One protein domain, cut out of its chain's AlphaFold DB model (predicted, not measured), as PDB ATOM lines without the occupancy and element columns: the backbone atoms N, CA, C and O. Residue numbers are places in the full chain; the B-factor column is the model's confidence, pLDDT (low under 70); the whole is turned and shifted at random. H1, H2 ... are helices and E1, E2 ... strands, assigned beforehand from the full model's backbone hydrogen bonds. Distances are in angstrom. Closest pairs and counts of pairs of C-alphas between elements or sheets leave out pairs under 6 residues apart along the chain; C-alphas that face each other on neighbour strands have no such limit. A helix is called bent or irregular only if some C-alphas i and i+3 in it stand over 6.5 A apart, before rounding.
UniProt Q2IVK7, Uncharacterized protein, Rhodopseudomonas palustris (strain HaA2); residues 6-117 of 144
ATOM      1  N   HIS A   6      48.612  28.739  39.594       64.56
ATOM      2  CA  HIS A   6      49.180  28.108  40.786       64.56
ATOM      3  C   HIS A   6      48.817  28.847  42.085       64.56
ATOM      4  O   HIS A   6      48.717  28.215  43.137       64.56
ATOM      5  N   ILE A   7      48.587  30.165  42.023       65.88
ATOM      6  CA  ILE A   7      48.130  30.972  43.160       65.88
ATOM      7  C   ILE A   7      46.668  30.658  43.472       65.88
ATOM      8  O   ILE A   7      46.336  30.458  44.639       65.88
ATOM      9  N   LEU A   8      45.817  30.542  42.444       70.12
ATOM     10  CA  LEU A   8      44.409  30.166  42.605       70.12
ATOM     11  C   LEU A   8      44.269  28.763  43.210       70.12
ATOM     12  O   LEU A   8      43.578  28.590  44.212       70.12
ATOM     13  N   ARG A   9      44.989  27.780  42.657       75.00
ATOM     14  CA  ARG A   9      44.989  26.401  43.164       75.00
ATOM     15  C   ARG A   9      45.440  26.329  44.618       75.00
ATOM     16  O   ARG A   9      44.751  25.754  45.455       75.00
ATOM     17  N   ARG A  10      46.588  26.935  44.937       71.62
ATOM     18  CA  ARG A  10      47.123  26.956  46.304       71.62
ATOM     19  C   ARG A  10      46.137  27.594  47.282       71.62
ATOM     20  O   ARG A  10      45.966  27.075  48.378       71.62
ATOM     21  N   TYR A  11      45.486  28.683  46.878       72.50
ATOM     22  CA  TYR A  11      44.496  29.368  47.700       72.50
ATOM     23  C   TYR A  11      43.321  28.456  48.060       72.50
ATOM     24  O   TYR A  11      43.001  28.309  49.237       72.50
ATOM     25  N   VAL A  12      42.705  27.821  47.061       75.31
ATOM     26  CA  VAL A  12      41.542  26.948  47.265       75.31
ATOM     27  C   VAL A  12      41.883  25.787  48.208       75.31
ATOM     28  O   VAL A  12      41.149  25.543  49.164       75.31
ATOM     29  N   LEU A  13      43.035  25.136  48.008       74.94
ATOM     30  CA  LEU A  13      43.487  24.017  48.845       74.94
ATOM     31  C   LEU A  13      43.832  24.439  50.282       74.94
ATOM     32  O   LEU A  13      43.481  23.755  51.243       74.94
ATOM     33  N   ASP A  14      44.522  25.570  50.453       70.44
ATOM     34  CA  ASP A  14      44.867  26.080  51.784       70.44
ATOM     35  C   ASP A  14      43.608  26.450  52.582       70.44
ATOM     36  O   ASP A  14      43.567  26.245  53.797       70.44
ATOM     37  N   ARG A  15      42.571  26.955  51.898       71.94
ATOM     38  CA  ARG A  15      41.286  27.303  52.509       71.94
ATOM     39  C   ARG A  15      40.447  26.090  52.863       71.94
ATOM     40  O   ARG A  15      39.961  26.046  53.984       71.94
ATOM     41  N   ALA A  16      40.317  25.116  51.968       70.69
ATOM     42  CA  ALA A  16      39.579  23.896  52.281       70.69
ATOM     43  C   ALA A  16      40.186  23.127  53.460       70.69
ATOM     44  O   ALA A  16      39.473  22.494  54.224       70.69
ATOM     45  N   ALA A  17      41.498  23.240  53.663       68.06
ATOM     46  CA  ALA A  17      42.172  22.629  54.799       68.06
ATOM     47  C   ALA A  17      42.022  23.384  56.132       68.06
ATOM     48  O   ALA A  17      42.668  22.999  57.104       68.06
ATOM     49  N   GLY A  18      41.294  24.506  56.185       61.88
ATOM     50  CA  GLY A  18      41.213  25.344  57.389       61.88
ATOM     51  C   GLY A  18      42.563  25.938  57.823       61.88
ATOM     52  O   GLY A  18      42.688  26.500  58.907       61.88
ATOM     53  N   ARG A  19      43.601  25.839  56.980       60.81
ATOM     54  CA  ARG A  19      44.973  26.262  57.282       60.81
ATOM     55  C   ARG A  19      45.122  27.769  57.051       60.81
ATOM     56  O   ARG A  19      45.829  28.191  56.136       60.81
ATOM     57  N   MET A  20      44.479  28.600  57.874       59.34
ATOM     58  CA  MET A  20      44.828  30.022  58.005       59.34
ATOM     59  C   MET A  20      44.718  30.530  59.453       59.34
ATOM     60  O   MET A  20      43.857  30.050  60.184       59.34
ATOM     61  N   PRO A  21      45.577  31.498  59.848       53.16
ATOM     62  CA  PRO A  21      46.346  32.384  58.969       53.16
ATOM     63  C   PRO A  21      47.800  31.927  58.760       53.16
ATOM     64  O   PRO A  21      48.587  31.793  59.692       53.16
ATOM     65  N   ARG A  22      48.178  31.692  57.496       55.94
ATOM     66  CA  ARG A  22      49.586  31.597  57.079       55.94
ATOM     67  C   ARG A  22      50.266  32.971  57.186       55.94
ATOM     68  O   ARG A  22      49.563  33.973  57.095       55.94
ATOM     69  N   PRO A  23      51.608  33.018  57.318       57.91
ATOM     70  CA  PRO A  23      52.386  34.251  57.419       57.91
ATOM     71  C   PRO A  23      51.949  35.310  56.402       57.91
ATOM     72  O   PRO A  23      52.070  35.127  55.192       57.91
ATOM     73  N   GLU A  24      51.422  36.412  56.924       73.12
ATOM     74  CA  GLU A  24      50.811  37.498  56.153       73.12
ATOM     75  C   GLU A  24      51.820  38.506  55.632       73.12
ATOM     76  O   GLU A  24      51.444  39.524  55.057       73.12
ATOM     77  N   TRP A  25      53.099  38.255  55.866       79.31
ATOM     78  CA  TRP A  25      54.161  39.181  55.562       79.31
ATOM     79  C   TRP A  25      55.164  38.537  54.621       79.31
ATOM     80  O   TRP A  25      55.297  37.317  54.504       79.31
ATOM     81  N   SER A  26      55.858  39.387  53.890       84.38
ATOM     82  CA  SER A  26      57.000  38.995  53.086       84.38
ATOM     83  C   SER A  26      58.086  40.040  53.231       84.38
ATOM     84  O   SER A  26      57.777  41.213  53.445       84.38
ATOM     85  N   TYR A  27      59.336  39.623  53.107       91.12
ATOM     86  CA  TYR A  27      60.470  40.530  52.988       91.12
ATOM     87  C   TYR A  27      61.222  40.262  51.692       91.12
ATOM     88  O   TYR A  27      61.143  39.164  51.142       91.12
ATOM     89  N   TYR A  28      61.908  41.271  51.173       86.31
ATOM     90  CA  TYR A  28      62.770  41.125  50.013       86.31
ATOM     91  C   TYR A  28      64.168  40.703  50.467       86.31
ATOM     92  O   TYR A  28      64.783  41.369  51.298       86.31
ATOM     93  N   ALA A  29      64.641  39.581  49.933       90.12
ATOM     94  CA  ALA A  29      65.954  39.007  50.176       90.12
ATOM     95  C   ALA A  29      66.869  39.372  48.986       90.12
ATOM     96  O   ALA A  29      66.686  38.823  47.891       90.12
ATOM     97  N   PRO A  30      67.778  40.358  49.138       86.50
ATOM     98  CA  PRO A  30      68.559  40.901  48.024       86.50
ATOM     99  C   PRO A  30      69.627  39.930  47.512       86.50
ATOM    100  O   PRO A  30      69.966  39.969  46.335       86.50
ATOM    101  N   ASP A  31      70.102  39.034  48.372       87.38
ATOM    102  CA  ASP A  31      71.051  37.957  48.077       87.38
ATOM    103  C   ASP A  31      70.549  37.000  46.988       87.38
ATOM    104  O   ASP A  31      71.333  36.498  46.185       87.38
ATOM    105  N   ILE A  32      69.235  36.788  46.926       85.56
ATOM    106  CA  ILE A  32      68.580  35.924  45.935       85.56
ATOM    107  C   ILE A  32      67.627  36.686  45.007       85.56
ATOM    108  O   ILE A  32      66.946  36.073  44.184       85.56
ATOM    109  N   GLY A  33      67.541  38.011  45.154       84.94
ATOM    110  CA  GLY A  33      66.667  38.875  44.361       84.94
ATOM    111  C   GLY A  33      65.181  38.503  44.429       84.94
ATOM    112  O   GLY A  33      64.477  38.601  43.423       84.94
ATOM    113  N   ALA A  34      64.686  38.026  45.577       73.44
ATOM    114  CA  ALA A  34      63.345  37.445  45.678       73.44
ATOM    115  C   ALA A  34      62.583  37.852  46.948       73.44
ATOM    116  O   ALA A  34      63.162  38.151  47.987       73.44
ATOM    117  N   TRP A  35      61.249  37.810  46.877       81.69
ATOM    118  CA  TRP A  35      60.377  37.987  48.042       81.69
ATOM    119  C   TRP A  35      60.198  36.666  48.801       81.69
ATOM    120  O   TRP A  35      59.764  35.666  48.225       81.69
ATOM    121  N   ILE A  36      60.469  36.678  50.106       78.75
ATOM    122  CA  ILE A  36      60.365  35.531  51.010       78.75
ATOM    123  C   ILE A  36      59.181  35.710  51.957       78.75
ATOM    124  O   ILE A  36      59.038  36.750  52.595       78.75
ATOM    125  N   LEU A  37      58.329  34.685  52.057       78.31
ATOM    126  CA  LEU A  37      57.205  34.658  52.996       78.31
ATOM    127  C   LEU A  37      57.709  34.533  54.436       78.31
ATOM    128  O   LEU A  37      58.577  33.711  54.724       78.31
ATOM    129  N   ALA A  38      57.130  35.313  55.340       79.31
ATOM    130  CA  ALA A  38      57.559  35.399  56.724       79.31
ATOM    131  C   ALA A  38      56.406  35.812  57.643       79.31
ATOM    132  O   ALA A  38      55.448  36.465  57.231       79.31
ATOM    133  N   VAL A  39      56.495  35.441  58.917       80.88
ATOM    134  CA  VAL A  39      55.623  36.035  59.939       80.88
ATOM    135  C   VAL A  39      56.008  37.497  60.142       80.88
ATOM    136  O   VAL A  39      57.137  37.890  59.842       80.88
ATOM    137  N   GLU A  40      55.095  38.301  60.679       83.69
ATOM    138  CA  GLU A  40      55.312  39.736  60.898       83.69
ATOM    139  C   GLU A  40      56.631  40.037  61.615       83.69
ATOM    140  O   GLU A  40      57.437  40.837  61.138       83.69
ATOM    141  N   ALA A  41      56.884  39.327  62.718       86.31
ATOM    142  CA  ALA A  41      58.081  39.495  63.535       86.31
ATOM    143  C   ALA A  41      59.385  39.216  62.770       86.31
ATOM    144  O   ALA A  41      60.423  39.792  63.091       86.31
ATOM    145  N   SER A  42      59.345  38.335  61.769       86.56
ATOM    146  CA  SER A  42      60.491  38.019  60.919       86.56
ATOM    147  C   SER A  42      60.614  39.006  59.761       86.56
ATOM    148  O   SER A  42      61.722  39.420  59.449       86.56
ATOM    149  N   ALA A  43      59.499  39.415  59.151       86.44
ATOM    150  CA  ALA A  43      59.499  40.338  58.020       86.44
ATOM    151  C   ALA A  43      59.961  41.745  58.421       86.44
ATOM    152  O   ALA A  43      60.801  42.322  57.742       86.44
ATOM    153  N   ARG A  44      59.488  42.267  59.564       89.31
ATOM    154  CA  ARG A  44      59.835  43.612  60.061       89.31
ATOM    155  C   ARG A  44      61.321  43.803  60.403       89.31
ATOM    156  O   ARG A  44      61.741  44.932  60.621       89.31
ATOM    157  N   ARG A  45      62.114  42.726  60.462       91.38
ATOM    158  CA  ARG A  45      63.577  42.793  60.656       91.38
ATOM    159  C   ARG A  45      64.328  43.227  59.399       91.38
ATOM    160  O   ARG A  45      65.513  43.522  59.486       91.38
ATOM    161  N   TYR A  46      63.656  43.235  58.253       90.75
ATOM    162  CA  TYR A  46      64.234  43.600  56.971       90.75
ATOM    163  C   TYR A  46      63.718  44.967  56.535       90.75
ATOM    164  O   TYR A  46      62.542  45.289  56.715       90.75
ATOM    165  N   GLU A  47      64.601  45.752  55.921       87.25
ATOM    166  CA  GLU A  47      64.294  47.090  55.405       87.25
ATOM    167  C   GLU A  47      63.124  47.055  54.413       87.25
ATOM    168  O   GLU A  47      62.174  47.830  54.510       87.25
ATOM    169  N   HIS A  48      63.146  46.086  53.501       89.75
ATOM    170  CA  HIS A  48      62.093  45.885  52.521       89.75
ATOM    171  C   HIS A  48      61.169  44.759  52.962       89.75
ATOM    172  O   HIS A  48      61.425  43.583  52.708       89.75
ATOM    173  N   HIS A  49      60.063  45.127  53.594       89.50
ATOM    174  CA  HIS A  49      59.010  44.194  53.956       89.50
ATOM    175  C   HIS A  49      57.641  44.731  53.558       89.50
ATOM    176  O   HIS A  49      57.425  45.933  53.425       89.50
ATOM    177  N   ARG A  50      56.696  43.821  53.347       80.31
ATOM    178  CA  ARG A  50      55.306  44.168  53.071       80.31
ATOM    179  C   ARG A  50      54.371  43.149  53.677       80.31
ATOM    180  O   ARG A  50      54.645  41.944  53.656       80.31
ATOM    181  N   ARG A  51      53.229  43.640  54.142       77.25
ATOM    182  CA  ARG A  51      52.092  42.786  54.438       77.25
ATOM    183  C   ARG A  51      51.526  42.316  53.097       77.25
ATOM    184  O   ARG A  51      51.088  43.115  52.278       77.25
ATOM    185  N   VAL A  52      51.610  41.016  52.850       70.69
ATOM    186  CA  VAL A  52      51.011  40.334  51.697       70.69
ATOM    187  C   VAL A  52      49.486  40.399  51.786       70.69
ATOM    188  O   VAL A  52      48.822  40.381  50.754       70.69
ATOM    189  N   ARG A  53      48.922  40.502  53.001       65.62
ATOM    190  CA  ARG A  53      47.473  40.558  53.198       65.62
ATOM    191  C   ARG A  53      47.046  41.349  54.429       65.62
ATOM    192  O   ARG A  53      47.549  41.093  55.509       65.62
ATOM    193  N   ILE A  54      46.055  42.221  54.281       61.38
ATOM    194  CA  ILE A  54      45.390  42.909  55.392       61.38
ATOM    195  C   ILE A  54      44.107  42.144  55.755       61.38
ATOM    196  O   ILE A  54      43.345  41.750  54.866       61.38
ATOM    197  N   ASP A  55      43.871  41.923  57.050       52.62
ATOM    198  CA  ASP A  55      42.607  41.362  57.534       52.62
ATOM    199  C   ASP A  55      41.421  42.202  57.076       52.62
ATOM    200  O   ASP A  55      41.463  43.430  57.065       52.62
ATOM    201  N   GLY A  56      40.350  41.529  56.666       51.59
ATOM    202  CA  GLY A  56      39.173  42.216  56.152       51.59
ATOM    203  C   GLY A  56      39.334  42.789  54.743       51.59
ATOM    204  O   GLY A  56      38.397  43.424  54.291       51.59
ATOM    205  N   VAL A  57      40.428  42.525  54.014       52.97
ATOM    206  CA  VAL A  57      40.572  42.818  52.569       52.97
ATOM    207  C   VAL A  57      40.371  41.521  51.763       52.97
ATOM    208  O   VAL A  57      40.831  40.450  52.201       52.97
ATOM    209  N   PRO A  58      39.655  41.556  50.618       52.47
ATOM    210  CA  PRO A  58      39.412  40.354  49.836       52.47
ATOM    211  C   PRO A  58      40.732  39.877  49.219       52.47
ATOM    212  O   PRO A  58      41.568  40.685  48.821       52.47
ATOM    213  N   TRP A  59      40.959  38.560  49.166       52.00
ATOM    214  CA  TRP A  59      42.219  38.017  48.621       52.00
ATOM    215  C   TRP A  59      42.360  38.304  47.120       52.00
ATOM    216  O   TRP A  59      43.449  38.559  46.612       52.00
ATOM    217  N   CYS A  60      41.234  38.282  46.420       53.94
ATOM    218  CA  CYS A  60      41.065  38.889  45.114       53.94
ATOM    219  C   CYS A  60      39.606  39.323  44.972       53.94
ATOM    220  O   CYS A  60      38.729  38.800  45.667       53.94
ATOM    221  N   ASP A  61      39.345  40.211  44.018       52.91
ATOM    222  CA  ASP A  61      38.007  40.734  43.701       52.91
ATOM    223  C   ASP A  61      36.982  39.633  43.343       52.91
ATOM    224  O   ASP A  61      35.789  39.892  43.235       52.91
ATOM    225  N   VAL A  62      37.450  38.392  43.159       53.41
ATOM    226  CA  VAL A  62      36.687  37.245  42.653       53.41
ATOM    227  C   VAL A  62      36.169  36.347  43.769       53.41
ATOM    228  O   VAL A  62      34.997  35.991  43.796       53.41
ATOM    229  N   LEU A  63      37.045  35.968  44.700       55.59
ATOM    230  CA  LEU A  63      36.693  35.111  45.836       55.59
ATOM    231  C   LEU A  63      36.235  35.936  47.048       55.59
ATOM    232  O   LEU A  63      35.754  35.385  48.036       55.59
ATOM    233  N   GLY A  64      36.345  37.264  46.948       55.34
ATOM    234  CA  GLY A  64      35.852  38.208  47.937       55.34
ATOM    235  C   GLY A  64      36.523  38.050  49.301       55.34
ATOM    236  O   GLY A  64      37.632  37.530  49.447       55.34
ATOM    237  N   HIS A  65      35.837  38.550  50.326       51.38
ATOM    238  CA  HIS A  65      36.296  38.505  51.716       51.38
ATOM    239  C   HIS A  65      36.071  37.141  52.374       51.38
ATOM    240  O   HIS A  65      36.630  36.873  53.438       51.38
ATOM    241  N   ARG A  66      35.215  36.299  51.782       54.22
ATOM    242  CA  ARG A  66      34.532  35.238  52.517       54.22
ATOM    243  C   ARG A  66      35.305  33.925  52.566       54.22
ATOM    244  O   ARG A  66      35.919  33.450  51.617       54.22
ATOM    245  N   THR A  67      35.249  33.386  53.769       53.88
ATOM    246  CA  THR A  67      35.971  32.286  54.402       53.88
ATOM    247  C   THR A  67      35.362  30.909  54.126       53.88
ATOM    248  O   THR A  67      35.700  29.956  54.808       53.88
ATOM    249  N   GLU A  68      34.489  30.782  53.127       63.91
ATOM    250  CA  GLU A  68      33.488  29.706  53.095       63.91
ATOM    251  C   GLU A  68      33.963  28.384  52.467       63.91
ATOM    252  O   GLU A  68      33.260  27.400  52.596       63.91
ATOM    253  N   VAL A  69      35.139  28.294  51.825       70.69
ATOM    254  CA  VAL A  69      35.530  27.055  51.102       70.69
ATOM    255  C   VAL A  69      35.571  25.821  52.016       70.69
ATOM    256  O   VAL A  69      35.174  24.747  51.585       70.69
ATOM    257  N   ALA A  70      36.028  25.962  53.265       70.88
ATOM    258  CA  ALA A  70      36.083  24.849  54.223       70.88
ATOM    259  C   ALA A  70      34.693  24.312  54.605       70.88
ATOM    260  O   ALA A  70      34.548  23.117  54.843       70.88
ATOM    261  N   ASP A  71      33.679  25.177  54.596       71.25
ATOM    262  CA  ASP A  71      32.315  24.854  55.023       71.25
ATOM    263  C   ASP A  71      31.350  24.688  53.829       71.25
ATOM    264  O   ASP A  71      30.184  24.333  53.989       71.25
ATOM    265  N   ASP A  72      31.824  24.942  52.607       79.88
ATOM    266  CA  ASP A  72      31.042  24.918  51.373       79.88
ATOM    267  C   ASP A  72      31.280  23.618  50.603       79.88
ATOM    268  O   ASP A  72      32.149  23.513  49.729       79.88
ATOM    269  N   LEU A  73      30.479  22.607  50.945       81.62
ATOM    270  CA  LEU A  73      30.560  21.269  50.362       81.62
ATOM    271  C   LEU A  73      30.398  21.277  48.836       81.62
ATOM    272  O   LEU A  73      31.071  20.520  48.137       81.62
ATOM    273  N   GLN A  74      29.535  22.141  48.298       84.88
ATOM    274  CA  GLN A  74      29.303  22.249  46.854       84.88
ATOM    275  C   GLN A  74      30.570  22.739  46.159       84.88
ATOM    276  O   GLN A  74      31.011  22.168  45.162       84.88
ATOM    277  N   LEU A  75      31.190  23.776  46.714       83.69
ATOM    278  CA  LEU A  75      32.409  24.343  46.171       83.69
ATOM    279  C   LEU A  75      33.594  23.372  46.281       83.69
ATOM    280  O   LEU A  75      34.359  23.247  45.325       83.69
ATOM    281  N   GLN A  76      33.725  22.647  47.397       82.88
ATOM    282  CA  GLN A  76      34.730  21.588  47.527       82.88
ATOM    283  C   GLN A  76      34.520  20.486  46.492       82.88
ATOM    284  O   GLN A  76      35.461  20.140  45.784       82.88
ATOM    285  N   THR A  77      33.284  20.009  46.342       84.25
ATOM    286  CA  THR A  77      32.931  18.970  45.365       84.25
ATOM    287  C   THR A  77      33.288  19.402  43.949       84.25
ATOM    288  O   THR A  77      33.923  18.651  43.218       84.25
ATOM    289  N   TYR A  78      32.962  20.640  43.571       87.94
ATOM    290  CA  TYR A  78      33.360  21.178  42.275       87.94
ATOM    291  C   TYR A  78      34.881  21.141  42.086       87.94
ATOM    292  O   TYR A  78      35.359  20.603  41.088       87.94
ATOM    293  N   PHE A  79      35.656  21.658  43.044       86.12
ATOM    294  CA  PHE A  79      37.113  21.727  42.908       86.12
ATOM    295  C   PHE A  79      37.815  20.364  42.944       86.12
ATOM    296  O   PHE A  79      38.865  20.234  42.314       86.12
ATOM    297  N   LEU A  80      37.236  19.356  43.605       84.38
ATOM    298  CA  LEU A  80      37.714  17.968  43.558       84.38
ATOM    299  C   LEU A  80      37.642  17.383  42.137       84.38
ATOM    300  O   LEU A  80      38.456  16.545  41.773       84.38
ATOM    301  N   THR A  81      36.716  17.848  41.294       84.94
ATOM    302  CA  THR A  81      36.587  17.352  39.908       84.94
ATOM    303  C   THR A  81      37.532  18.024  38.906       84.94
ATOM    304  O   THR A  81      37.575  17.642  37.736       84.94
ATOM    305  N   ILE A  82      38.301  19.034  39.328       86.00
ATOM    306  CA  ILE A  82      39.148  19.818  38.425       86.00
ATOM    307  C   ILE A  82      40.502  19.137  38.217       86.00
ATOM    308  O   ILE A  82      41.338  19.068  39.122       86.00
ATOM    309  N   ALA A  83      40.754  18.721  36.976       81.19
ATOM    310  CA  ALA A  83      42.043  18.197  36.546       81.19
ATOM    311  C   ALA A  83      43.176  19.237  36.680       81.19
ATOM    312  O   ALA A  83      42.956  20.451  36.721       81.19
ATOM    313  N   SER A  84      44.424  18.763  36.758       76.81
ATOM    314  CA  SER A  84      45.593  19.618  37.028       76.81
ATOM    315  C   SER A  84      45.817  20.748  36.004       76.81
ATOM    316  O   SER A  84      46.295  21.821  36.373       76.81
ATOM    317  N   ASP A  85      45.415  20.543  34.753       78.81
ATOM    318  CA  ASP A  85      45.463  21.492  33.637       78.81
ATOM    319  C   ASP A  85      44.257  22.454  33.601       78.81
ATOM    320  O   ASP A  85      44.378  23.598  33.150       78.81
ATOM    321  N   GLY A  86      43.116  22.046  34.167       80.81
ATOM    322  CA  GLY A  86      41.886  22.840  34.257       80.81
ATOM    323  C   GLY A  86      42.020  24.128  35.080       80.81
ATOM    324  O   GLY A  86      41.285  25.093  34.861       80.81
ATOM    325  N   TRP A  87      43.011  24.207  35.971       81.19
ATOM    326  CA  TRP A  87      43.272  25.391  36.798       81.19
ATOM    327  C   TRP A  87      43.640  26.639  35.988       81.19
ATOM    328  O   TRP A  87      43.327  27.755  36.404       81.19
ATOM    329  N   SER A  88      44.270  26.468  34.822       78.56
ATOM    330  CA  SER A  88      44.601  27.588  33.932       78.56
ATOM    331  C   SER A  88      43.347  28.227  33.347       78.56
ATOM    332  O   SER A  88      43.230  29.452  33.313       78.56
ATOM    333  N   ARG A  89      42.369  27.403  32.956       84.38
ATOM    334  CA  ARG A  89      41.071  27.869  32.467       84.38
ATOM    335  C   ARG A  89      40.297  28.596  33.563       84.38
ATOM    336  O   ARG A  89      39.798  29.689  33.318       84.38
ATOM    337  N   LEU A  90      40.265  28.044  34.775       83.44
ATOM    338  CA  LEU A  90      39.609  28.698  35.910       83.44
ATOM    339  C   LEU A  90      40.226  30.059  36.224       83.44
ATOM    340  O   LEU A  90      39.496  31.007  36.493       83.44
ATOM    341  N   ALA A  91      41.551  30.187  36.149       77.19
ATOM    342  CA  ALA A  91      42.216  31.474  36.330       77.19
ATOM    343  C   ALA A  91      41.777  32.509  35.278       77.19
ATOM    344  O   ALA A  91      41.543  33.666  35.624       77.19
ATOM    345  N   ILE A  92      41.606  32.098  34.017       81.38
ATOM    346  CA  ILE A  92      41.096  32.969  32.947       81.38
ATOM    347  C   ILE A  92      39.636  33.364  33.205       81.38
ATOM    348  O   ILE A  92      39.298  34.542  33.109       81.38
ATOM    349  N   GLU A  93      38.778  32.412  33.577       81.38
ATOM    350  CA  GLU A  93      37.361  32.670  33.874       81.38
ATOM    351  C   GLU A  93      37.205  33.651  35.045       81.38
ATOM    352  O   GLU A  93      36.443  34.612  34.957       81.38
ATOM    353  N   VAL A  94      38.001  33.464  36.100       78.12
ATOM    354  CA  VAL A  94      38.113  34.357  37.263       78.12
ATOM    355  C   VAL A  94      38.495  35.768  36.839       78.12
ATOM    356  O   VAL A  94      37.892  36.732  37.301       78.12
ATOM    357  N   MET A  95      39.476  35.905  35.944       72.94
ATOM    358  CA  MET A  95      39.898  37.212  35.440       72.94
ATOM    359  C   MET A  95      38.800  37.914  34.638       72.94
ATOM    360  O   MET A  95      38.674  39.132  34.728       72.94
ATOM    361  N   GLN A  96      38.037  37.170  33.838       78.25
ATOM    362  CA  GLN A  96      37.031  37.742  32.944       78.25
ATOM    363  C   GLN A  96      35.713  38.048  33.665       78.25
ATOM    364  O   GLN A  96      35.094  39.083  33.409       78.25
ATOM    365  N   HIS A  97      35.271  37.167  34.565       79.50
ATOM    366  CA  HIS A  97      33.928  37.204  35.152       79.50
ATOM    367  C   HIS A  97      33.914  36.857  36.653       79.50
ATOM    368  O   HIS A  97      33.234  35.914  37.073       79.50
ATOM    369  N   PRO A  98      34.592  37.660  37.492       68.75
ATOM    370  CA  PRO A  98      34.832  37.361  38.902       68.75
ATOM    371  C   PRO A  98      33.560  37.052  39.706       68.75
ATOM    372  O   PRO A  98      33.454  36.029  40.378       68.75
ATOM    373  N   THR A  99      32.544  37.903  39.590       70.44
ATOM    374  CA  THR A  99      31.291  37.783  40.354       70.44
ATOM    375  C   THR A  99      30.442  36.580  39.938       70.44
ATOM    376  O   THR A  99      29.630  36.091  40.724       70.44
ATOM    377  N   ARG A 100      30.623  36.076  38.710       79.25
ATOM    378  CA  ARG A 100      29.861  34.942  38.170       79.25
ATOM    379  C   ARG A 100      30.497  33.603  38.526       79.25
ATOM    380  O   ARG A 100      29.759  32.652  38.775       79.25
ATOM    381  N   CYS A 101      31.828  33.542  38.587       82.00
ATOM    382  CA  CYS A 101      32.581  32.314  38.830       82.00
ATOM    383  C   CYS A 101      32.103  31.575  40.079       82.00
ATOM    384  O   CYS A 101      31.711  30.418  39.977       82.00
ATOM    385  N   LEU A 102      32.021  32.251  41.230       78.62
ATOM    386  CA  LEU A 102      31.630  31.599  42.484       78.62
ATOM    387  C   LEU A 102      30.227  30.973  42.408       78.62
ATOM    388  O   LEU A 102      30.028  29.832  42.823       78.62
ATOM    389  N   LYS A 103      29.256  31.702  41.841       82.25
ATOM    390  CA  LYS A 103      27.883  31.206  41.662       82.25
ATOM    391  C   LYS A 103      27.848  30.010  40.711       82.25
ATOM    392  O   LYS A 103      27.162  29.031  40.989       82.25
ATOM    393  N   SER A 104      28.583  30.086  39.605       85.38
ATOM    394  CA  SER A 104      28.668  29.012  38.614       85.38
ATOM    395  C   SER A 104      29.335  27.756  39.174       85.38
ATOM    396  O   SER A 104      28.839  26.660  38.934       85.38
ATOM    397  N   TRP A 105      30.402  27.899  39.957       88.00
ATOM    398  CA  TRP A 105      31.104  26.776  40.581       88.00
ATOM    399  C   TRP A 105      30.256  26.079  41.641       88.00
ATOM    400  O   TRP A 105      30.158  24.856  41.627       88.00
ATOM    401  N   ARG A 106      29.564  26.837  42.503       85.88
ATOM    402  CA  ARG A 106      28.600  26.269  43.460       85.88
ATOM    403  C   ARG A 106      27.471  25.524  42.763       85.88
ATOM    404  O   ARG A 106      27.147  24.411  43.157       85.88
ATOM    405  N   ALA A 107      26.899  26.111  41.711       85.06
ATOM    406  CA  ALA A 107      25.846  25.462  40.935       85.06
ATOM    407  C   ALA A 107      26.339  24.157  40.289       85.06
ATOM    408  O   ALA A 107      25.645  23.147  40.356       85.06
ATOM    409  N   ALA A 108      27.548  24.151  39.722       86.31
ATOM    410  CA  ALA A 108      28.161  22.944  39.173       86.31
ATOM    411  C   ALA A 108      28.409  21.882  40.255       86.31
ATOM    412  O   ALA A 108      28.066  20.721  40.059       86.31
ATOM    413  N   GLY A 109      28.926  22.278  41.420       85.75
ATOM    414  CA  GLY A 109      29.098  21.394  42.573       85.75
ATOM    415  C   GLY A 109      27.788  20.787  43.074       85.75
ATOM    416  O   GLY A 109      27.724  19.590  43.330       85.75
ATOM    417  N   ALA A 110      26.723  21.585  43.152       83.62
ATOM    418  CA  ALA A 110      25.392  21.111  43.523       83.62
ATOM    419  C   ALA A 110      24.832  20.097  42.510       83.62
ATOM    420  O   ALA A 110      24.221  19.113  42.913       83.62
ATOM    421  N   LEU A 111      25.071  20.306  41.209       81.88
ATOM    422  CA  LEU A 111      24.694  19.345  40.169       81.88
ATOM    423  C   LEU A 111      25.479  18.035  40.286       81.88
ATOM    424  O   LEU A 111      24.889  16.973  40.124       81.88
ATOM    425  N   ILE A 112      26.777  18.098  40.596       84.44
ATOM    426  CA  ILE A 112      27.599  16.903  40.832       84.44
ATOM    427  C   ILE A 112      27.057  16.131  42.039       84.44
ATOM    428  O   ILE A 112      26.794  14.941  41.922       84.44
ATOM    429  N   LEU A 113      26.807  16.812  43.162       84.06
ATOM    430  CA  LEU A 113      26.223  16.192  44.355       84.06
ATOM    431  C   LEU A 113      24.850  15.564  44.083       84.06
ATOM    432  O   LEU A 113      24.557  14.507  44.620       84.06
ATOM    433  N   ALA A 114      24.017  16.193  43.251       80.50
ATOM    434  CA  ALA A 114      22.708  15.654  42.883       80.50
ATOM    435  C   ALA A 114      22.793  14.455  41.920       80.50
ATOM    436  O   ALA A 114      21.877  13.637  41.887       80.50
ATOM    437  N   ALA A 115      23.856  14.370  41.115       78.50
ATOM    438  CA  ALA A 115      24.081  13.288  40.158       78.50
ATOM    439  C   ALA A 115      24.725  12.048  40.795       78.50
ATOM    440  O   ALA A 115      24.564  10.940  40.282       78.50
ATOM    441  N   VAL A 116      25.461  12.227  41.892       75.44
ATOM    442  CA  VAL A 116      26.030  11.134  42.681       75.44
ATOM    443  C   VAL A 116      24.916  10.560  43.566       75.44
ATOM    444  O   VAL A 116      24.461  11.204  44.507       75.44
ATOM    445  N   ASP A 117      24.437   9.361  43.221       61.75
ATOM    446  CA  ASP A 117      23.426   8.601  43.975       61.75
ATOM    447  C   ASP A 117      23.837   8.489  45.460       61.75
ATOM    448  O   ASP A 117      25.026   8.268  45.717       61.75
TER     449      ASP A 117
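Overview. This is residues 6 to 117 of the 144 residues of an uncharacterized protein of Rhodopseudomonas palustris (strain HaA2) (UniProt Q2IVK7). Two separate lobes are strung along one long axis: a small three-stranded sheet, E2, E1 and E3, with the short helix H2 over one face, and a loose group of four helices, H1, H3, H4 and H5. Two stretches with no named element, residues 17 to 24 and residues 52 to 72, join the lobes. In the helical lobe H5 crosses H3, and H4 stands crosswise to H1. The printed part has 112 residues with five named helices and three named strands, in the order H1 E1 E2 H2 E3 H3 H4 H5, and is mostly helix; the sheet's order is E2 E1 E3, all antiparallel. The whole is loose, with a radius of gyration of the C-alphas of 16.7 A and spans of 56 by 25 by 22 A.

Arrangement. H1, residues 6 to 16, touches H4, residues 86 to 96, about perpendicular at 83 degrees; their closest C-alphas, of Arg 9 and Trp 87, are 6.7 A apart. E1, residues 25 to 29, and E2, residues 34 to 38, form an antiparallel hairpin, with N 27 and O 36 2.9 A apart, within hydrogen-bond range. E3, residues 49 to 51, is the antiparallel neighbour of E1, with N 26 and O 50 2.8 A apart. H2, residues 40 to 43, is on the sheet over E1, at a height over the sheet of 7.5 A. E2, H2 and E3 make a split strand-helix-strand unit, two strands running the same way with E1 between them, and its crossover is right-handed. H3, residues 73 to 80, touches H5, residues 98 to 115, about perpendicular at 87 degrees; H5 does so with residues 105 to 113 alone, and the closest C-alphas, of Tyr 78 and Gly 109, are 4.3 A apart. H4 and H5 are close but not clearly touching, while H1 and H5 are apart. Every O i to N i+4 pair is within hydrogen-bond range in H1, H3 and H4, against 12 of 14 in H5; H2 is too short for such a pair.

Along the chain. H1 begins at C-alpha 6 (49.180, 28.108, 40.786) and is 15.6 A long. E1 measures 13.0 A, E2 12.6 A, H2 5.1 A and E3 7.1 A. H3 is 10.4 A long and H4 15.7 A. H5, 26.4 A long, ends at C-alpha 115 (24.081, 13.288, 40.158); it is irregular, but only just, with C-alphas 99 and 102 6.55 A apart.

Size, cuts and confidence. The two C-alphas farthest apart, of Glu 47 and Asp 117, are 57.3 A apart. The printed part has no cut, and the link from E3 to H3 is long, with 21 residues. The mean pLDDT of the printed part is 75.5; it is under 70 at residues 6 to 7, 17 to 23, 53 to 68, 98 and 117.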